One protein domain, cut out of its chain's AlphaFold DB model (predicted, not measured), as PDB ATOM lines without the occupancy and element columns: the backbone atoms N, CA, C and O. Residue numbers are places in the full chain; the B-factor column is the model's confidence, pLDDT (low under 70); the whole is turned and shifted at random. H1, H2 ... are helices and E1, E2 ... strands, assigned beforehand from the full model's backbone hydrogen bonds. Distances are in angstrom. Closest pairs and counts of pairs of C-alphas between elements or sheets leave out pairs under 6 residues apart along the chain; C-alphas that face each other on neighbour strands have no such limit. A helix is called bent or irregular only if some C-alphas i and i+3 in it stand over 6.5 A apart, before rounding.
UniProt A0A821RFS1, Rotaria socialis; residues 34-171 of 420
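This is residues 34 to 171 of the 420 residues of a protein of Rotaria socialis (UniProt A0A821RFS1). A twisted sheet of five strands stands in the middle, with H1 and H6 packed on one face and H3, H4 and H5 on the other, while small H2 only grazes the sheet where E5 ends and E2 begins. The first printed residues run past the far edge strand, where residues 34 to 35 pair briefly, parallel, with residues 114 to 115 of E3. The printed part has 138 residues, with six named helices and five named strands in the order H1 E1 H2 E2 H3 E3 E4 H4 H5 E5 H6. The sheet order is E1 E5 E2 E4 E3, mixed, and the class is mixed, helices and strands. The whole is compact, with a radius of gyration of the C-alphas of 14.0 A, and rounded, with spans of 34 by 34 by 30 A.

H1, the longest helix, holds residues 41 to 57 and is 24.6 A long, from C-alpha 41 at (-42.107, -26.300, -16.140). E1 follows at residues 61 to 64, 10.3 A, then H2 at residues 69 to 75, 10.9 A. E2, residues 77 to 85, is the longest strand at 22.8 A; it begins with C-alpha 77 at (-30.150, -10.546, -26.651) and bends by 54 degrees at residue 82. H3 holds residues 91 to 102, 16.3 A. E3, residues 109 to 115, 17.4 A, and E4, residues 118 to 125, 21.9 A, form a hairpin. H4 is residues 131 to 138, 10.4 A, and H5 residues 141 to 149, 12.5 A. E5 is residues 152 to 157, 13.6 A. H6, residues 160 to 170, spans 15.8 A and ends with C-alpha 170 at (-46.812, -20.175, -32.969); it is only just irregular, with C-alphas 161 and 164 6.9 A apart.

E1 and E5 are parallel at 5 degrees, with N 63 and O 155 within hydrogen-bond range at 2.9 A. E5 and E2 are antiparallel at 169 degrees, with N 156 and O 79 at 2.8 A. E2 and E4 are antiparallel at 154 degrees, with N 80 and O 121 at 2.8 A. E4 and E3 are antiparallel at 153 degrees, with N 124 and O 110 at 2.8 A. E2, H3 and E3 form a split strand-helix-strand unit, two strands running the same way with another strand, E4, between them; so do E4, H4 H5 and E5, with E2 between. Both crossovers are right-handed. There are three layers, helices on both faces of the sheet: H1 and H6 on one, H3 and H4 on the other. H1 has a height of 8.3 A over the sheet and lies over E5, slantwise to it at 53 degrees on the local plane; the closest C-alphas are those of Tyr 54 and Phe 153, 5.2 A. H6, at a height of 9.2 A, is near H1. H5, on the same face as H3, has a height of 10.1 A and lies over E1 and E5. H3 touches H5 with residues 98 to 102 alone, at a shallow tilt of 13 degrees, opposite ways; the closest C-alphas are those of Ile 101 and Ala 143, 6.1 A. H3 touches H4 with residues 101 to 102 alone, about perpendicular at 84 degrees, with the C-alphas of Leu 102 and Val 134 closest at 5.7 A. H2 and H4 are close but not clearly touching, with the C-alphas of Ala 73 and Leu 131 closest at 6.9 A. Every O i to N i+4 pair is within hydrogen-bond range in H1, H3, H4 and H5, against 4 of 7 in H6 and 1 of 3 in H2, where 1 of 4 O i to N i+3 pairs is.

The C-alphas of Ile 70 and Thr 88 are the two farthest apart, 38.3 A. The printed part has no cut, and no link is long; H3 to E3 is short and the others are tight. The mean pLDDT of the printed part is 84.2, with residues 66 to 74 and 164 to 171 under 70.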
ATOM      1  N   PHE A  34     -23.616 -17.590 -13.152       74.25
ATOM      2  CA  PHE A  34     -24.108 -18.956 -13.121       74.25
ATOM      3  C   PHE A  34     -25.292 -18.988 -12.162       74.25
ATOM      4  O   PHE A  34     -25.157 -18.630 -10.990       74.25
ATOM      5  N   ILE A  35     -26.467 -19.317 -12.690       77.62
ATOM      6  CA  ILE A  35     -27.709 -19.305 -11.928       77.62
ATOM      7  C   ILE A  35     -28.204 -20.746 -11.850       77.62
ATOM      8  O   ILE A  35     -28.643 -21.308 -12.850       77.62
ATOM      9  N   ASP A  36     -28.181 -21.313 -10.645       71.81
ATOM     10  CA  ASP A  36     -28.684 -22.666 -10.357       71.81
ATOM     11  C   ASP A  36     -30.225 -22.753 -10.356       71.81
ATOM     12  O   ASP A  36     -30.805 -23.766  -9.970       71.81
ATOM     13  N   GLU A  37     -30.918 -21.694 -10.784       80.06
ATOM     14  CA  GLU A  37     -32.370 -21.705 -10.925       80.06
ATOM     15  C   GLU A  37     -32.780 -22.644 -12.064       80.06
ATOM     16  O   GLU A  37     -32.419 -22.395 -13.226       80.06
ATOM     17  N   PRO A  38     -33.584 -23.679 -11.769       79.75
ATOM     18  CA  PRO A  38     -34.110 -24.553 -12.799       79.75
ATOM     19  C   PRO A  38     -35.037 -23.769 -13.732       79.75
ATOM     20  O   PRO A  38     -35.720 -22.827 -13.323       79.75
ATOM     21  N   ILE A  39     -35.100 -24.196 -14.991       85.12
ATOM     22  CA  ILE A  39     -36.109 -23.698 -15.929       85.12
ATOM     23  C   ILE A  39     -37.525 -23.944 -15.417       85.12
ATOM     24  O   ILE A  39     -37.803 -24.947 -14.749       85.12
ATOM     25  N   SER A  40     -38.442 -23.050 -15.783       84.56
ATOM     26  CA  SER A  40     -39.853 -23.231 -15.456       84.56
ATOM     27  C   SER A  40     -40.416 -24.511 -16.105       84.56
ATOM     28  O   SER A  40     -39.937 -24.952 -17.157       84.56
ATOM     29  N   PRO A  41     -41.469 -25.130 -15.535       84.06
ATOM     30  CA  PRO A  41     -42.107 -26.300 -16.140       84.06
ATOM     31  C   PRO A  41     -42.602 -26.072 -17.579       84.06
ATOM     32  O   PRO A  41     -42.535 -26.986 -18.400       84.06
ATOM     33  N   SER A  42     -43.072 -24.863 -17.904       76.25
ATOM     34  CA  SER A  42     -43.500 -24.478 -19.256       76.25
ATOM     35  C   SER A  42     -42.330 -24.398 -20.233       76.25
ATOM     36  O   SER A  42     -42.406 -24.985 -21.313       76.25
ATOM     37  N   GLU A  43     -41.230 -23.747 -19.842       83.25
ATOM     38  CA  GLU A  43     -39.996 -23.724 -20.640       83.25
ATOM     39  C   GLU A  43     -39.459 -25.138 -20.858       83.25
ATOM     40  O   GLU A  43     -39.038 -25.468 -21.963       83.25
ATOM     41  N   LYS A  44     -39.530 -26.010 -19.843       87.00
ATOM     42  CA  LYS A  44     -39.105 -27.409 -19.967       87.00
ATOM     43  C   LYS A  44     -39.868 -28.143 -21.066       87.00
ATOM     44  O   LYS A  44     -39.241 -28.770 -21.912       87.00
ATOM     45  N   ILE A  45     -41.200 -28.051 -21.090       81.75
ATOM     46  CA  ILE A  45     -42.018 -28.681 -22.142       81.75
ATOM     47  C   ILE A  45     -41.617 -28.149 -23.526       81.75
ATOM     48  O   ILE A  45     -41.458 -28.927 -24.468       81.75
ATOM     49  N   TYR A  46     -41.427 -26.835 -23.639       82.50
ATOM     50  CA  TYR A  46     -41.036 -26.195 -24.889       82.50
ATOM     51  C   TYR A  46     -39.641 -26.628 -25.371       82.50
ATOM     52  O   TYR A  46     -39.477 -27.018 -26.528       82.50
ATOM     53  N   TYR A  47     -38.638 -26.618 -24.493       88.94
ATOM     54  CA  TYR A  47     -37.275 -27.008 -24.844       88.94
ATOM     55  C   TYR A  47     -37.152 -28.497 -25.156       88.94
ATOM     56  O   TYR A  47     -36.423 -28.848 -26.079       88.94
ATOM     57  N   GLU A  48     -37.907 -29.371 -24.488       88.62
ATOM     58  CA  GLU A  48     -37.971 -30.791 -24.858       88.62
ATOM     59  C   GLU A  48     -38.568 -30.991 -26.264       88.62
ATOM     60  O   GLU A  48     -38.085 -31.820 -27.038       88.62
ATOM     61  N   ALA A  49     -39.557 -30.181 -26.660       81.19
ATOM     62  CA  ALA A  49     -40.059 -30.189 -28.035       81.19
ATOM     63  C   ALA A  49     -38.997 -29.704 -29.043       81.19
ATOM     64  O   ALA A  49     -38.831 -30.316 -30.102       81.19
ATOM     65  N   CYS A  50     -38.240 -28.655 -28.702       85.31
ATOM     66  CA  CYS A  50     -37.141 -28.152 -29.532       85.31
ATOM     67  C   CYS A  50     -36.013 -29.187 -29.680       85.31
ATOM     68  O   CYS A  50     -35.537 -29.420 -30.789       85.31
ATOM     69  N   LYS A  51     -35.634 -29.876 -28.597       92.25
ATOM     70  CA  LYS A  51     -34.672 -30.986 -28.635       92.25
ATOM     71  C   LYS A  51     -35.143 -32.123 -29.517       92.25
ATOM     72  O   LYS A  51     -34.381 -32.614 -30.340       92.25
ATOM     73  N   LYS A  52     -36.411 -32.527 -29.393       81.25
ATOM     74  CA  LYS A  52     -36.980 -33.567 -30.255       81.25
ATOM     75  C   LYS A  52     -36.869 -33.181 -31.732       81.25
ATOM     76  O   LYS A  52     -36.452 -34.007 -32.538       81.25
ATOM     77  N   TYR A  53     -37.193 -31.933 -32.078       81.25
ATOM     78  CA  TYR A  53     -36.998 -31.409 -33.434       81.25
ATOM     79  C   TYR A  53     -35.527 -31.475 -33.868       81.25
ATOM     80  O   TYR A  53     -35.229 -31.974 -34.955       81.25
ATOM     81  N   TYR A  54     -34.605 -31.038 -33.010       89.81
ATOM     82  CA  TYR A  54     -33.169 -31.105 -33.269       89.81
ATOM     83  C   TYR A  54     -32.684 -32.542 -33.500       89.81
ATOM     84  O   TYR A  54     -32.041 -32.802 -34.509       89.81
ATOM     85  N   HIS A  55     -33.059 -33.507 -32.660       89.19
ATOM     86  CA  HIS A  55     -32.683 -34.912 -32.854       89.19
ATOM     87  C   HIS A  55     -33.251 -35.515 -34.145       89.19
ATOM     88  O   HIS A  55     -32.635 -36.403 -34.728       89.19
ATOM     89  N   MET A  56     -34.413 -35.041 -34.605       71.81
ATOM     90  CA  MET A  56     -35.013 -35.488 -35.865       71.81
ATOM     91  C   MET A  56     -34.338 -34.885 -37.102       71.81
ATOM     92  O   MET A  56     -34.323 -35.520 -38.153       71.81
ATOM     93  N   THR A  57     -33.834 -33.654 -37.006       80.12
ATOM     94  CA  THR A  57     -33.413 -32.860 -38.176       80.12
ATOM     95  C   THR A  57     -31.918 -32.563 -38.228       80.12
ATOM     96  O   THR A  57     -31.412 -32.172 -39.277       80.12
ATOM     97  N   GLY A  58     -31.214 -32.713 -37.107       86.81
ATOM     98  CA  GLY A  58     -29.849 -32.233 -36.916       86.81
ATOM     99  C   GLY A  58     -29.722 -30.705 -36.925       86.81
ATOM    100  O   GLY A  58     -28.616 -30.208 -37.123       86.81
ATOM    101  N   LYS A  59     -30.823 -29.954 -36.765       89.75
ATOM    102  CA  LYS A  59     -30.871 -28.488 -36.905       89.75
ATOM    103  C   LYS A  59     -31.532 -27.805 -35.699       89.75
ATOM    104  O   LYS A  59     -32.483 -28.362 -35.146       89.75
ATOM    105  N   PRO A  60     -31.081 -26.603 -35.292       92.31
ATOM    106  CA  PRO A  60     -31.734 -25.835 -34.237       92.31
ATOM    107  C   PRO A  60     -33.105 -25.315 -34.673       92.31
ATOM    108  O   PRO A  60     -33.317 -24.978 -35.837       92.31
ATOM    109  N   LEU A  61     -34.014 -25.135 -33.716       86.44
ATOM    110  CA  LEU A  61     -35.166 -24.260 -33.916       86.44
ATOM    111  C   LEU A  61     -34.738 -22.799 -33.709       86.44
ATOM    112  O   LEU A  61     -34.327 -22.428 -32.610       86.44
ATOM    113  N   ILE A  62     -34.861 -21.966 -34.747       86.88
ATOM    114  CA  ILE A  62     -34.516 -20.537 -34.690       86.88
ATOM    115  C   ILE A  62     -35.798 -19.696 -34.610       86.88
ATOM    116  O   ILE A  62     -36.662 -19.776 -35.486       86.88
ATOM    117  N   ALA A  63     -35.917 -18.877 -33.567       83.00
ATOM    118  CA  ALA A  63     -37.058 -17.998 -33.314       83.00
ATOM    119  C   ALA A  63     -36.609 -16.535 -33.170       83.00
ATOM    120  O   ALA A  63     -35.535 -16.255 -32.645       83.00
ATOM    121  N   ILE A  64     -37.416 -15.591 -33.665       81.38
ATOM    122  CA  ILE A  64     -37.057 -14.164 -33.715       81.38
ATOM    123  C   ILE A  64     -38.278 -13.341 -33.305       81.38
ATOM    124  O   ILE A  64     -39.359 -13.575 -33.842       81.38
ATOM    125  N   SER A  65     -38.128 -12.433 -32.330       71.88
ATOM    126  CA  SER A  65     -39.266 -11.798 -31.635       71.88
ATOM    127  C   SER A  65     -40.116 -10.860 -32.490       71.88
ATOM    128  O   SER A  65     -41.262 -10.602 -32.149       71.88
ATOM    129  N   SER A  66     -39.549 -10.313 -33.561       65.12
ATOM    130  CA  SER A  66     -40.212  -9.453 -34.540       65.12
ATOM    131  C   SER A  66     -39.250  -9.268 -35.717       65.12
ATOM    132  O   SER A  66     -38.037  -9.281 -35.508       65.12
ATOM    133  N   ARG A  67     -39.763  -9.146 -36.947       56.12
ATOM    134  CA  ARG A  67     -38.956  -8.758 -38.122       56.12
ATOM    135  C   ARG A  67     -38.863  -7.241 -38.292       56.12
ATOM    136  O   ARG A  67     -38.158  -6.800 -39.188       56.12
ATOM    137  N   ASP A  68     -39.551  -6.461 -37.462       60.66
ATOM    138  CA  ASP A  68     -39.456  -5.010 -37.535       60.66
ATOM    139  C   ASP A  68     -38.071  -4.580 -37.033       60.66
ATOM    140  O   ASP A  68     -37.720  -4.796 -35.867       60.66
ATOM    141  N   ASP A  69     -37.288  -3.955 -37.918       54.97
ATOM    142  CA  ASP A  69     -35.900  -3.526 -37.681       54.97
ATOM    143  C   ASP A  69     -35.726  -2.731 -36.371       54.97
ATOM    144  O   ASP A  69     -34.690  -2.803 -35.704       54.97
ATOM    145  N   ILE A  70     -36.769  -1.995 -35.974       53.16
ATOM    146  CA  ILE A  70     -36.808  -1.157 -34.770       53.16
ATOM    147  C   ILE A  70     -36.771  -2.004 -33.488       53.16
ATOM    148  O   ILE A  70     -36.076  -1.645 -32.535       53.16
ATOM    149  N   GLU A  71     -37.472  -3.142 -33.444       55.75
ATOM    150  CA  GLU A  71     -37.467  -4.013 -32.261       55.75
ATOM    151  C   GLU A  71     -36.196  -4.860 -32.185       55.75
ATOM    152  O   GLU A  71     -35.624  -4.988 -31.097       55.75
ATOM    153  N   LEU A  72     -35.700  -5.358 -33.325       58.94
ATOM    154  CA  LEU A  72     -34.403  -6.043 -33.407       58.94
ATOM    155  C   LEU A  72     -33.276  -5.176 -32.836       58.94
ATOM    156  O   LEU A  72     -32.453  -5.672 -32.067       58.94
ATOM    157  N   ALA A  73     -33.264  -3.875 -33.145       58.34
ATOM    158  CA  ALA A  73     -32.253  -2.940 -32.654       58.34
ATOM    159  C   ALA A  73     -32.226  -2.805 -31.118       58.34
ATOM    160  O   ALA A  73     -31.177  -2.483 -30.548       58.34
ATOM    161  N   SER A  74     -33.362  -3.052 -30.457       69.81
ATOM    162  CA  SER A  74     -33.544  -2.776 -29.031       69.81
ATOM    163  C   SER A  74     -33.074  -3.900 -28.109       69.81
ATOM    164  O   SER A  74     -32.461  -3.615 -27.081       69.81
ATOM    165  N   SER A  75     -33.319  -5.172 -28.448       74.12
ATOM    166  CA  SER A  75     -33.138  -6.233 -27.452       74.12
ATOM    167  C   SER A  75     -31.717  -6.779 -27.382       74.12
ATOM    168  O   SER A  75     -31.312  -7.184 -26.299       74.12
ATOM    169  N   ARG A  76     -30.959  -6.801 -28.495       87.56
ATOM    170  CA  ARG A  76     -29.558  -7.285 -28.612       87.56
ATOM    171  C   ARG A  76     -29.230  -8.563 -27.821       87.56
ATOM    172  O   ARG A  76     -28.072  -8.807 -27.488       87.56
ATOM    173  N   ARG A  77     -30.237  -9.374 -27.515       92.12
ATOM    174  CA  ARG A  77     -30.150 -10.546 -26.651       92.12
ATOM    175  C   ARG A  77     -30.424 -11.782 -27.478       92.12
ATOM    176  O   ARG A  77     -31.352 -11.811 -28.290       92.12
ATOM    177  N   ILE A  78     -29.602 -12.792 -27.241       92.69
ATOM    178  CA  ILE A  78     -29.755 -14.118 -27.815       92.69
ATOM    179  C   ILE A  78     -29.886 -15.108 -26.669       92.69
ATOM    180  O   ILE A  78     -29.106 -15.058 -25.718       92.69
ATOM    181  N   ARG A  79     -30.847 -16.023 -26.774       93.69
ATOM    182  CA  ARG A  79     -30.930 -17.193 -25.901       93.69
ATOM    183  C   ARG A  79     -30.639 -18.451 -26.696       93.69
ATOM    184  O   ARG A  79     -31.260 -18.688 -27.729       93.69
ATOM    185  N   LEU A  80     -29.691 -19.239 -26.211       95.44
ATOM    186  CA  LEU A  80     -29.251 -20.490 -26.814       95.44
ATOM    187  C   LEU A  80     -29.667 -21.653 -25.924       95.44
ATOM    188  O   LEU A  80     -29.456 -21.596 -24.717       95.44
ATOM    189  N   GLY A  81     -30.216 -22.704 -26.525       95.19
ATOM    190  CA  GLY A  81     -30.356 -24.021 -25.920       95.19
ATOM    191  C   GLY A  81     -29.377 -24.990 -26.559       95.19
ATOM    192  O   GLY A  81     -29.424 -25.206 -27.772       95.19
ATOM    193  N   ILE A  82     -28.491 -25.551 -25.738       95.94
ATOM    194  CA  ILE A  82     -27.366 -26.386 -26.154       95.94
ATOM    195  C   ILE A  82     -27.500 -27.752 -25.483       95.94
ATOM    196  O   ILE A  82     -27.633 -27.848 -24.262       95.94
ATOM    197  N   ASP A  83     -27.488 -28.814 -26.278       95.25
ATOM    198  CA  ASP A  83     -27.636 -30.189 -25.801       95.25
ATOM    199  C   ASP A  83     -26.285 -30.766 -25.335       95.25
ATOM    200  O   ASP A  83     -25.734 -31.694 -25.924       95.25
ATOM    201  N   GLU A  84     -25.723 -30.146 -24.295       93.19
ATOM    202  CA  GLU A  84     -24.477 -30.539 -23.625       93.19
ATOM    203  C   GLU A  84     -24.668 -30.584 -22.102       93.19
ATOM    204  O   GLU A  84     -25.573 -29.945 -21.557       93.19
ATOM    205  N   ASP A  85     -23.797 -31.328 -21.414       87.19
ATOM    206  CA  ASP A  85     -23.757 -31.379 -19.949       87.19
ATOM    207  C   ASP A  85     -23.045 -30.146 -19.389       87.19
ATOM    208  O   ASP A  85     -21.832 -29.981 -19.549       87.19
ATOM    209  N   TYR A  86     -23.808 -29.324 -18.670       84.44
ATOM    210  CA  TYR A  86     -23.356 -28.119 -17.980       84.44
ATOM    211  C   TYR A  86     -22.045 -28.283 -17.189       84.44
ATOM    212  O   TYR A  86     -21.223 -27.373 -17.199       84.44
ATOM    213  N   ASN A  87     -21.806 -29.428 -16.541       84.75
ATOM    214  CA  ASN A  87     -20.618 -29.622 -15.697       84.75
ATOM    215  C   ASN A  87     -19.325 -29.830 -16.494       84.75
ATOM    216  O   ASN A  87     -18.232 -29.654 -15.960       84.75
ATOM    217  N   THR A  88     -19.444 -30.242 -17.755       88.19
ATOM    218  CA  THR A  88     -18.305 -30.561 -18.633       88.19
ATOM    219  C   THR A  88     -18.176 -29.592 -19.806       88.19
ATOM    220  O   THR A  88     -17.267 -29.711 -20.624       88.19
ATOM    221  N   PHE A  89     -19.093 -28.632 -19.892       88.06
ATOM    222  CA  PHE A  89     -19.233 -27.737 -21.021       88.06
ATOM    223  C   PHE A  89     -18.261 -26.552 -20.940       88.06
ATOM    224  O   PHE A  89     -18.390 -25.681 -20.078       88.06
ATOM    225  N   ASP A  90     -17.318 -26.478 -21.885       92.75
ATOM    226  CA  ASP A  90     -16.485 -25.288 -22.080       92.75
ATOM    227  C   ASP A  90     -17.274 -24.220 -22.848       92.75
ATOM    228  O   ASP A  90     -17.254 -24.133 -24.081       92.75
ATOM    229  N   LEU A  91     -17.994 -23.392 -22.088       89.75
ATOM    230  CA  LEU A  91     -18.776 -22.286 -22.631       89.75
ATOM    231  C   LEU A  91     -17.923 -21.314 -23.446       89.75
ATOM    232  O   LEU A  91     -18.437 -20.705 -24.385       89.75
ATOM    233  N   GLU A  92     -16.638 -21.160 -23.125       91.44
ATOM    234  CA  GLU A  92     -15.836 -20.133 -23.767       91.44
ATOM    235  C   GLU A  92     -15.268 -20.577 -25.109       91.44
ATOM    236  O   GLU A  92     -15.356 -19.847 -26.104       91.44
ATOM    237  N   GLU A  93     -14.783 -21.814 -25.198       94.62
ATOM    238  CA  GLU A  93     -14.487 -22.439 -26.486       94.62
ATOM    239  C   GLU A  93     -15.737 -22.450 -27.381       94.62
ATOM    240  O   GLU A  93     -15.680 -22.139 -28.579       94.62
ATOM    241  N   TYR A  94     -16.892 -22.749 -26.789       95.00
ATOM    242  CA  TYR A  94     -18.158 -22.788 -27.494       95.00
ATOM    243  C   TYR A  94     -18.556 -21.432 -28.084       95.00
ATOM    244  O   TYR A  94     -18.866 -21.333 -29.277       95.00
ATOM    245  N   LEU A  95     -18.525 -20.366 -27.280       94.50
ATOM    246  CA  LEU A  95     -18.879 -19.024 -27.742       94.50
ATOM    247  C   LEU A  95     -17.924 -18.516 -28.813       94.50
ATOM    248  O   LEU A  95     -18.370 -17.828 -29.729       94.50
ATOM    249  N   ASN A  96     -16.646 -18.895 -28.768       95.81
ATOM    250  CA  ASN A  96     -15.710 -18.592 -29.847       95.81
ATOM    251  C   ASN A  96     -16.164 -19.208 -31.181       95.81
ATOM    252  O   ASN A  96     -16.231 -18.503 -32.191       95.81
ATOM    253  N   LYS A  97     -16.555 -20.490 -31.191       96.94
ATOM    254  CA  LYS A  97     -17.094 -21.159 -32.392       96.94
ATOM    255  C   LYS A  97     -18.404 -20.521 -32.861       96.94
ATOM    256  O   LYS A  97     -18.588 -20.296 -34.057       96.94
ATOM    257  N   PHE A  98     -19.290 -20.174 -31.930       95.50
ATOM    258  CA  PHE A  98     -20.565 -19.524 -32.237       95.50
ATOM    259  C   PHE A  98     -20.359 -18.138 -32.868       95.50
ATOM    260  O   PHE A  98     -20.930 -17.831 -33.915       95.50
ATOM    261  N   CYS A  99     -19.467 -17.326 -32.296       95.94
ATOM    262  CA  CYS A  99     -19.094 -16.016 -32.829       95.94
ATOM    263  C   CYS A  99     -18.488 -16.120 -34.239       95.94
ATOM    264  O   CYS A  99     -18.815 -15.311 -35.106       95.94
ATOM    265  N   GLN A 100     -17.678 -17.152 -34.510       95.94
ATOM    266  CA  GLN A 100     -17.150 -17.429 -35.853       95.94
ATOM    267  C   GLN A 100     -18.247 -17.783 -36.868       95.94
ATOM    268  O   GLN A 100     -18.131 -17.412 -38.034       95.94
ATOM    269  N   ILE A 101     -19.308 -18.494 -36.463       94.62
ATOM    270  CA  ILE A 101     -20.458 -18.773 -37.344       94.62
ATOM    271  C   ILE A 101     -21.171 -17.472 -37.719       94.62
ATOM    272  O   ILE A 101     -21.525 -17.278 -38.881       94.62
ATOM    273  N   LEU A 102     -21.360 -16.577 -36.748       92.75
ATOM    274  CA  LEU A 102     -22.116 -15.339 -36.940       92.75
ATOM    275  C   LEU A 102     -21.285 -14.167 -37.474       92.75
ATOM    276  O   LEU A 102     -21.856 -13.123 -37.799       92.75
ATOM    277  N   ASN A 103     -19.967 -14.343 -37.604       94.56
ATOM    278  CA  ASN A 103     -19.008 -13.289 -37.937       94.56
ATOM    279  C   ASN A 103     -19.068 -12.108 -36.946       94.56
ATOM    280  O   ASN A 103     -19.173 -10.946 -37.338       94.56
ATOM    281  N   ILE A 104     -19.044 -12.425 -35.649       94.69
ATOM    282  CA  ILE A 104     -19.035 -11.462 -34.538       94.69
ATOM    283  C   ILE A 104     -17.696 -11.587 -33.804       94.69
ATOM    284  O   ILE A 104     -17.149 -12.683 -33.689       94.69
ATOM    285  N   ASN A 105     -17.145 -10.482 -33.296       95.12
ATOM    286  CA  ASN A 105     -15.976 -10.560 -32.425       95.12
ATOM    287  C   ASN A 105     -16.398 -11.113 -31.058       95.12
ATOM    288  O   ASN A 105     -17.359 -10.625 -30.469       95.12
ATOM    289  N   ARG A 106     -15.662 -12.084 -30.505       94.56
ATOM    290  CA  ARG A 106     -15.957 -12.627 -29.170       94.56
ATOM    291  C   ARG A 106     -16.051 -11.528 -28.107       94.56
ATOM    292  O   ARG A 106     -16.922 -11.606 -27.251       94.56
ATOM    293  N   ASN A 107     -15.228 -10.483 -28.190       94.38
ATOM    294  CA  ASN A 107     -15.238  -9.358 -27.247       94.38
ATOM    295  C   ASN A 107     -16.506  -8.482 -27.331       94.38
ATOM    296  O   ASN A 107     -16.653  -7.556 -26.539       94.38
ATOM    297  N   ASP A 108     -17.396  -8.743 -28.293       94.56
ATOM    298  CA  ASP A 108     -18.686  -8.064 -28.454       94.56
ATOM    299  C   ASP A 108     -19.850  -8.840 -27.840       94.56
ATOM    300  O   ASP A 108     -21.003  -8.450 -28.019       94.56
ATOM    301  N   VAL A 109     -19.565  -9.949 -27.162       93.50
ATOM    302  CA  VAL A 109     -20.575 -10.833 -26.591       93.50
ATOM    303  C   VAL A 109     -20.373 -10.921 -25.085       93.50
ATOM    304  O   VAL A 109     -19.347 -11.401 -24.610       93.50
ATOM    305  N   ASP A 110     -21.370 -10.493 -24.326       92.81
ATOM    306  CA  ASP A 110     -21.429 -10.716 -22.885       92.81
ATOM    307  C   ASP A 110     -22.303 -11.921 -22.576       92.81
ATOM    308  O   ASP A 110     -23.352 -12.111 -23.190       92.81
ATOM    309  N   ILE A 111     -21.898 -12.714 -21.589       92.19
ATOM    310  CA  ILE A 111     -22.734 -13.777 -21.034       92.19
ATOM    311  C   ILE A 111     -23.514 -13.173 -19.874       92.19
ATOM    312  O   ILE A 111     -22.921 -12.739 -18.886       92.19
ATOM    313  N   LEU A 112     -24.838 -13.150 -19.989       90.06
ATOM    314  CA  LEU A 112     -25.716 -12.632 -18.947       90.06
ATOM    315  C   LEU A 112     -26.081 -13.715 -17.935       90.06
ATOM    316  O   LEU A 112     -26.045 -13.476 -16.729       90.06
ATOM    317  N   LYS A 113     -26.448 -14.897 -18.436       89.94
ATOM    318  CA  LYS A 113     -26.984 -15.993 -17.628       89.94
ATOM    319  C   LYS A 113     -26.627 -17.335 -18.249       89.94
ATOM    320  O   LYS A 113     -26.703 -17.492 -19.466       89.94
ATOM    321  N   VAL A 114     -26.296 -18.306 -17.400       88.50
ATOM    322  CA  VAL A 114     -26.195 -19.722 -17.775       88.50
ATOM    323  C   VAL A 114     -26.976 -20.542 -16.755       88.50
ATOM    324  O   VAL A 114     -26.755 -20.374 -15.555       88.50
ATOM    325  N   GLN A 115     -27.897 -21.388 -17.219       86.31
ATOM    326  CA  GLN A 115     -28.703 -22.272 -16.365       86.31
ATOM    327  C   GLN A 115     -28.310 -23.742 -16.545       86.31
ATOM    328  O   GLN A 115     -27.931 -24.156 -17.644       86.31
ATOM    329  N   SER A 116     -28.428 -24.516 -15.461       74.31
ATOM    330  CA  SER A 116     -28.101 -25.945 -15.408       74.31
ATOM    331  C   SER A 116     -29.180 -26.836 -16.051       74.31
ATOM    332  O   SER A 116     -30.344 -26.456 -16.196       74.31
ATOM    333  N   GLY A 117     -28.774 -28.042 -16.464       72.12
ATOM    334  CA  GLY A 117     -29.542 -28.938 -17.335       72.12
ATOM    335  C   GLY A 117     -28.867 -29.042 -18.701       72.12
ATOM    336  O   GLY A 117     -27.642 -29.108 -18.774       72.12
ATOM    337  N   SER A 118     -29.647 -29.017 -19.783       70.00
ATOM    338  CA  SER A 118     -29.080 -28.615 -21.077       70.00
ATOM    339  C   SER A 118     -28.680 -27.150 -20.984       70.00
ATOM    340  O   SER A 118     -29.459 -26.348 -20.466       70.00
ATOM    341  N   VAL A 119     -27.479 -26.804 -21.444       86.38
ATOM    342  CA  VAL A 119     -26.929 -25.464 -21.239       86.38
ATOM    343  C   VAL A 119     -27.811 -24.429 -21.930       86.38
ATOM    344  O   VAL A 119     -27.917 -24.385 -23.157       86.38
ATOM    345  N   LEU A 120     -28.451 -23.590 -21.115       90.88
ATOM    346  CA  LEU A 120     -29.224 -22.446 -21.577       90.88
ATOM    347  C   LEU A 120     -28.418 -21.187 -21.319       90.88
ATOM    348  O   LEU A 120     -28.276 -20.770 -20.170       90.88
ATOM    349  N   ALA A 121     -27.882 -20.609 -22.388       92.94
ATOM    350  CA  ALA A 121     -27.052 -19.417 -22.323       92.94
ATOM    351  C   ALA A 121     -27.830 -18.205 -22.837       92.94
ATOM    352  O   ALA A 121     -28.311 -18.199 -23.971       92.94
ATOM    353  N   GLU A 122     -27.925 -17.163 -22.017       93.62
ATOM    354  CA  GLU A 122     -28.377 -15.842 -22.442       93.62
ATOM    355  C   GLU A 122     -27.156 -14.962 -22.661       93.62
ATOM    356  O   GLU A 122     -26.356 -14.744 -21.747       93.62
ATOM    357  N   ILE A 123     -27.019 -14.453 -23.878       94.56
ATOM    358  CA  ILE A 123     -25.909 -13.597 -24.276       94.56
ATOM    359  C   ILE A 123     -26.426 -12.258 -24.789       94.56
ATOM    360  O   ILE A 123     -27.512 -12.166 -25.365       94.56
ATOM    361  N   GLN A 124     -25.630 -11.215 -24.597       94.00
ATOM    362  CA  GLN A 124     -25.902  -9.874 -25.090       94.00
ATOM    363  C   GLN A 124     -24.835  -9.462 -26.093       94.00
ATOM    364  O   GLN A 124     -23.641  -9.555 -25.824       94.00
ATOM    365  N   ILE A 125     -25.280  -8.980 -27.249       91.94
ATOM    366  CA  ILE A 125     -24.414  -8.435 -28.285       91.94
ATOM    367  C   ILE A 125     -24.249  -6.932 -28.060       91.94
ATOM    368  O   ILE A 125     -25.216  -6.173 -27.966       91.94
ATOM    369  N   GLN A 126     -23.008  -6.477 -28.032       90.25
ATOM    370  CA  GLN A 126     -22.666  -5.081 -27.824       90.25
ATOM    371  C   GLN A 126     -23.178  -4.157 -28.942       90.25
ATOM    372  O   GLN A 126     -23.128  -4.475 -30.132       90.25
ATOM    373  N   THR A 127     -23.600  -2.957 -28.531       81.38
ATOM    374  CA  THR A 127     -23.504  -1.665 -29.244       81.38
ATOM    375  C   THR A 127     -23.170  -1.642 -30.740       81.38
ATOM    376  O   THR A 127     -23.964  -1.348 -31.639       81.38
ATOM    377  N   ARG A 128     -21.902  -1.930 -30.987       84.44
ATOM    378  CA  ARG A 128     -21.215  -1.716 -32.256       84.44
ATOM    379  C   ARG A 128     -21.481  -2.782 -33.315       84.44
ATOM    380  O   ARG A 128     -21.150  -2.564 -34.474       84.44
ATOM    381  N   VAL A 129     -22.068  -3.919 -32.947       84.00
ATOM    382  CA  VAL A 129     -22.354  -4.996 -33.901       84.00
ATOM    383  C   VAL A 129     -23.615  -4.670 -34.697       84.00
ATOM    384  O   VAL A 129     -24.653  -4.319 -34.132       84.00
ATOM    385  N   ASN A 130     -23.528  -4.825 -36.018       86.75
ATOM    386  CA  ASN A 130     -24.669  -4.713 -36.914       86.75
ATOM    387  C   ASN A 130     -25.555  -5.964 -36.784       86.75
ATOM    388  O   ASN A 130     -25.235  -7.020 -37.332       86.75
ATOM    389  N   LEU A 131     -26.675  -5.844 -36.069       84.25
ATOM    390  CA  LEU A 131     -27.586  -6.968 -35.846       84.25
ATOM    391  C   LEU A 131     -28.223  -7.500 -37.133       84.25
ATOM    392  O   LEU A 131     -28.467  -8.701 -37.217       84.25
ATOM    393  N   GLN A 132     -28.425  -6.658 -38.149       83.25
ATOM    394  CA  GLN A 132     -28.946  -7.113 -39.436       83.25
ATOM    395  C   GLN A 132     -27.979  -8.092 -40.105       83.25
ATOM    396  O   GLN A 132     -28.394  -9.089 -40.690       83.25
ATOM    397  N   MET A 133     -26.672  -7.851 -39.985       87.69
ATOM    398  CA  MET A 133     -25.658  -8.784 -40.481       87.69
ATOM    399  C   MET A 133     -25.711 -10.116 -39.722       87.69
ATOM    400  O   MET A 133     -25.649 -11.175 -40.346       87.69
ATOM    401  N   VAL A 134     -25.864 -10.070 -38.395       88.06
ATOM    402  CA  VAL A 134     -26.001 -11.271 -37.555       88.06
ATOM    403  C   VAL A 134     -27.237 -12.074 -37.959       88.06
ATOM    404  O   VAL A 134     -27.143 -13.280 -38.174       88.06
ATOM    405  N   TYR A 135     -28.368 -11.395 -38.147       84.25
ATOM    406  CA  TYR A 135     -29.618 -11.978 -38.627       84.25
ATOM    407  C   TYR A 135     -29.464 -12.628 -40.010       84.25
ATOM    408  O   TYR A 135     -29.860 -13.775 -40.234       84.25
ATOM    409  N   ASN A 136     -28.842 -11.915 -40.948       83.62
ATOM    410  CA  ASN A 136     -28.608 -12.426 -42.294       83.62
ATOM    411  C   ASN A 136     -27.675 -13.643 -42.278       83.62
ATOM    412  O   ASN A 136     -27.811 -14.519 -43.123       83.62
ATOM    413  N   ASN A 137     -26.735 -13.714 -41.330       89.00
ATOM    414  CA  ASN A 137     -25.859 -14.871 -41.173       89.00
ATOM    415  C   ASN A 137     -26.578 -16.055 -40.527       89.00
ATOM    416  O   ASN A 137     -26.454 -17.162 -41.038       89.00
ATOM    417  N   ILE A 138     -27.352 -15.840 -39.458       87.06
ATOM    418  CA  ILE A 138     -28.042 -16.932 -38.755       87.06
ATOM    419  C   ILE A 138     -29.135 -17.584 -39.609       87.06
ATOM    420  O   ILE A 138     -29.432 -18.762 -39.441       87.06
ATOM    421  N   SER A 139     -29.693 -16.831 -40.559       80.81
ATOM    422  CA  SER A 139     -30.725 -17.306 -41.486       80.81
ATOM    423  C   SER A 139     -30.169 -18.134 -42.655       80.81
ATOM    424  O   SER A 139     -30.947 -18.665 -43.448       80.81
ATOM    425  N   LYS A 140     -28.840 -18.247 -42.797       85.69
ATOM    426  CA  LYS A 140     -28.215 -19.059 -43.852       85.69
ATOM    427  C   LYS A 140     -28.296 -20.553 -43.510       85.69
ATOM    428  O   LYS A 140     -27.954 -20.922 -42.384       85.69
ATOM    429  N   PRO A 141     -28.649 -21.432 -44.468       84.31
ATOM    430  CA  PRO A 141     -28.674 -22.880 -44.249       84.31
ATOM    431  C   PRO A 141     -27.351 -23.447 -43.717       84.31
ATOM    432  O   PRO A 141     -27.358 -24.334 -42.866       84.31
ATOM    433  N   GLU A 142     -26.212 -22.913 -44.166       94.62
ATOM    434  CA  GLU A 142     -24.888 -23.355 -43.721       94.62
ATOM    435  C   GLU A 142     -24.626 -22.989 -42.255       94.62
ATOM    436  O   GLU A 142     -23.972 -23.740 -41.529       94.62
ATOM    437  N   ALA A 143     -25.136 -21.840 -41.798       92.69
ATOM    438  CA  ALA A 143     -25.053 -21.454 -40.396       92.69
ATOM    439  C   ALA A 143     -25.933 -22.365 -39.535       92.69
ATOM    440  O   ALA A 143     -25.466 -22.855 -38.510       92.69
ATOM    441  N   GLU A 144     -27.161 -22.650 -39.978       90.62
ATOM    442  CA  GLU A 144     -28.079 -23.580 -39.310       90.62
ATOM    443  C   GLU A 144     -27.459 -24.978 -39.149       90.62
ATOM    444  O   GLU A 144     -27.465 -25.536 -38.051       90.62
ATOM    445  N   GLU A 145     -26.843 -25.518 -40.205       92.31
ATOM    446  CA  GLU A 145     -26.161 -26.818 -40.160       92.31
ATOM    447  C   GLU A 145     -24.964 -26.808 -39.195       92.31
ATOM    448  O   GLU A 145     -24.776 -27.739 -38.407       92.31
ATOM    449  N   ARG A 146     -24.148 -25.747 -39.217       96.94
ATOM    450  CA  ARG A 146     -23.006 -25.606 -38.301       96.94
ATOM    451  C   ARG A 146     -23.454 -25.473 -36.847       96.94
ATOM    452  O   ARG A 146     -22.837 -26.084 -35.980       96.94
ATOM    453  N   MET A 147     -24.527 -24.731 -36.582       96.00
ATOM    454  CA  MET A 147     -25.130 -24.622 -35.251       96.00
ATOM    455  C   MET A 147     -25.683 -25.968 -34.768       96.00
ATOM    456  O   MET A 147     -25.489 -26.326 -33.609       96.00
ATOM    457  N   GLY A 148     -26.288 -26.754 -35.662       95.12
ATOM    458  CA  GLY A 148     -26.706 -28.125 -35.368       95.12
ATOM    459  C   GLY A 148     -25.535 -29.030 -34.969       95.12
ATOM    460  O   GLY A 148     -25.614 -29.737 -33.971       95.12
ATOM    461  N   LYS A 149     -24.391 -28.939 -35.665       96.88
ATOM    462  CA  LYS A 149     -23.148 -29.657 -35.291       96.88
ATOM    463  C   LYS A 149     -22.577 -29.218 -33.940       96.88
ATOM    464  O   LYS A 149     -21.874 -29.991 -33.300       96.88
ATOM    465  N   MET A 150     -22.890 -27.998 -33.505       96.75
ATOM    466  CA  MET A 150     -22.592 -27.499 -32.159       96.75
ATOM    467  C   MET A 150     -23.635 -27.928 -31.117       96.75
ATOM    468  O   MET A 150     -23.597 -27.455 -29.991       96.75
ATOM    469  N   LYS A 151     -24.575 -28.807 -31.474       96.62
ATOM    470  CA  LYS A 151     -25.673 -29.253 -30.612       96.62
ATOM    471  C   LYS A 151     -26.586 -28.126 -30.120       96.62
ATOM    472  O   LYS A 151     -27.229 -28.258 -29.079       96.62
ATOM    473  N   ILE A 152     -26.692 -27.026 -30.872       96.50
ATOM    474  CA  ILE A 152     -27.745 -26.035 -30.629       96.50
ATOM    475  C   ILE A 152     -29.065 -26.679 -31.033       96.50
ATOM    476  O   ILE A 152     -29.273 -26.986 -32.205       96.50
ATOM    477  N   PHE A 153     -29.969 -26.849 -30.073       95.00
ATOM    478  CA  PHE A 153     -31.339 -27.277 -30.348       95.00
ATOM    479  C   PHE A 153     -32.306 -26.091 -30.445       95.00
ATOM    480  O   PHE A 153     -33.375 -26.209 -31.044       95.00
ATOM    481  N   PHE A 154     -31.940 -24.941 -29.874       94.50
ATOM    482  CA  PHE A 154     -32.770 -23.741 -29.848       94.50
ATOM    483  C   PHE A 154     -31.928 -22.465 -29.910       94.50
ATOM    484  O   PHE A 154     -30.912 -22.351 -29.229       94.50
ATOM    485  N   CYS A 155     -32.373 -21.486 -30.695       93.38
ATOM    486  CA  CYS A 155     -31.811 -20.144 -30.709       93.38
ATOM    487  C   CYS A 155     -32.932 -19.110 -30.835       93.38
ATOM    488  O   CYS A 155     -33.650 -19.088 -31.832       93.38
ATOM    489  N   PHE A 156     -33.052 -18.219 -29.857       90.81
ATOM    490  CA  PHE A 156     -33.974 -17.092 -29.904       90.81
ATOM    491  C   PHE A 156     -33.224 -15.773 -29.991       90.81
ATOM    492  O   PHE A 156     -32.328 -15.520 -29.191       90.81
ATOM    493  N   PHE A 157     -33.623 -14.927 -30.937       88.00
ATOM    494  CA  PHE A 157     -33.109 -13.574 -31.102       88.00
ATOM    495  C   PHE A 157     -34.234 -12.574 -30.833       88.00
ATOM    496  O   PHE A 157     -35.202 -12.511 -31.594       88.00
ATOM    497  N   GLY A 158     -34.144 -11.791 -29.760       86.50
ATOM    498  CA  GLY A 158     -35.233 -10.873 -29.442       86.50
ATOM    499  C   GLY A 158     -35.352 -10.482 -27.982       86.50
ATOM    500  O   GLY A 158     -34.443 -10.700 -27.181       86.50
ATOM    501  N   ASP A 159     -36.443  -9.797 -27.654       86.19
ATOM    502  CA  ASP A 159     -36.757  -9.442 -26.273       86.19
ATOM    503  C   ASP A 159     -37.188 -10.702 -25.521       86.19
ATOM    504  O   ASP A 159     -38.230 -11.290 -25.820       86.19
ATOM    505  N   LEU A 160     -36.373 -11.125 -24.553       82.69
ATOM    506  CA  LEU A 160     -36.627 -12.328 -23.763       82.69
ATOM    507  C   LEU A 160     -37.906 -12.218 -22.930       82.69
ATOM    508  O   LEU A 160     -38.570 -13.228 -22.727       82.69
ATOM    509  N   ALA A 161     -38.320 -11.009 -22.534       82.69
ATOM    510  CA  ALA A 161     -39.601 -10.809 -21.854       82.69
ATOM    511  C   ALA A 161     -40.797 -11.096 -22.778       82.69
ATOM    512  O   ALA A 161     -41.880 -11.462 -22.321       82.69
ATOM    513  N   LYS A 162     -40.594 -10.966 -24.092       75.75
ATOM    514  CA  LYS A 162     -41.557 -11.362 -25.120       75.75
ATOM    515  C   LYS A 162     -41.315 -12.779 -25.627       75.75
ATOM    516  O   LYS A 162     -42.051 -13.210 -26.510       75.75
ATOM    517  N   MET A 163     -40.304 -13.506 -25.142       77.75
ATOM    518  CA  MET A 163     -40.046 -14.868 -25.609       77.75
ATOM    519  C   MET A 163     -41.252 -15.750 -25.313       77.75
ATOM    520  O   MET A 163     -41.743 -16.382 -26.233       77.75
ATOM    521  N   ASP A 164     -41.806 -15.698 -24.102       66.56
ATOM    522  CA  ASP A 164     -42.997 -16.479 -23.749       66.56
ATOM    523  C   ASP A 164     -44.198 -16.139 -24.641       66.56
ATOM    524  O   ASP A 164     -44.897 -17.037 -25.099       66.56
ATOM    525  N   GLN A 165     -44.378 -14.857 -24.981       63.38
ATOM    526  CA  GLN A 165     -45.441 -14.397 -25.884       63.38
ATOM    527  C   GLN A 165     -45.213 -14.877 -27.327       63.38
ATOM    528  O   GLN A 165     -46.142 -15.334 -27.987       63.38
ATOM    529  N   ASN A 166     -43.976 -14.803 -27.826       55.25
ATOM    530  CA  ASN A 166     -43.608 -15.200 -29.190       55.25
ATOM    531  C   ASN A 166     -43.554 -16.718 -29.374       55.25
ATOM    532  O   ASN A 166     -43.908 -17.237 -30.432       55.25
ATOM    533  N   VAL A 167     -43.149 -17.429 -28.327       55.06
ATOM    534  CA  VAL A 167     -43.248 -18.878 -28.222       55.06
ATOM    535  C   VAL A 167     -44.727 -19.266 -28.175       55.06
ATOM    536  O   VAL A 167     -45.129 -20.161 -28.911       55.06
ATOM    537  N   GLU A 168     -45.584 -18.548 -27.441       49.59
ATOM    538  CA  GLU A 168     -47.039 -18.758 -27.495       49.59
ATOM    539  C   GLU A 168     -47.651 -18.482 -28.875       49.59
ATOM    540  O   GLU A 168     -48.600 -19.175 -29.260       49.59
ATOM    541  N   PHE A 169     -47.114 -17.517 -29.632       44.25
ATOM    542  CA  PHE A 169     -47.722 -17.060 -30.884       44.25
ATOM    543  C   PHE A 169     -47.671 -18.065 -32.031       44.25
ATOM    544  O   PHE A 169     -48.501 -17.974 -32.924       44.25
ATOM    545  N   ARG A 170     -46.792 -19.071 -31.988       50.22
ATOM    546  CA  ARG A 170     -46.812 -20.175 -32.969       50.22
ATOM    547  C   ARG A 170     -47.391 -21.477 -32.425       50.22
ATOM    548  O   ARG A 170     -47.529 -22.442 -33.167       50.22
ATOM    549  N   ASN A 171     -47.755 -21.520 -31.144       47.75
ATOM    550  CA  ASN A 171     -48.003 -22.776 -30.432       47.75
ATOM    551  C   ASN A 171     -49.469 -23.210 -30.360       47.75
ATOM    552  O   ASN A 171     -49.770 -24.235 -29.752       47.75
TER     553      ASN A 171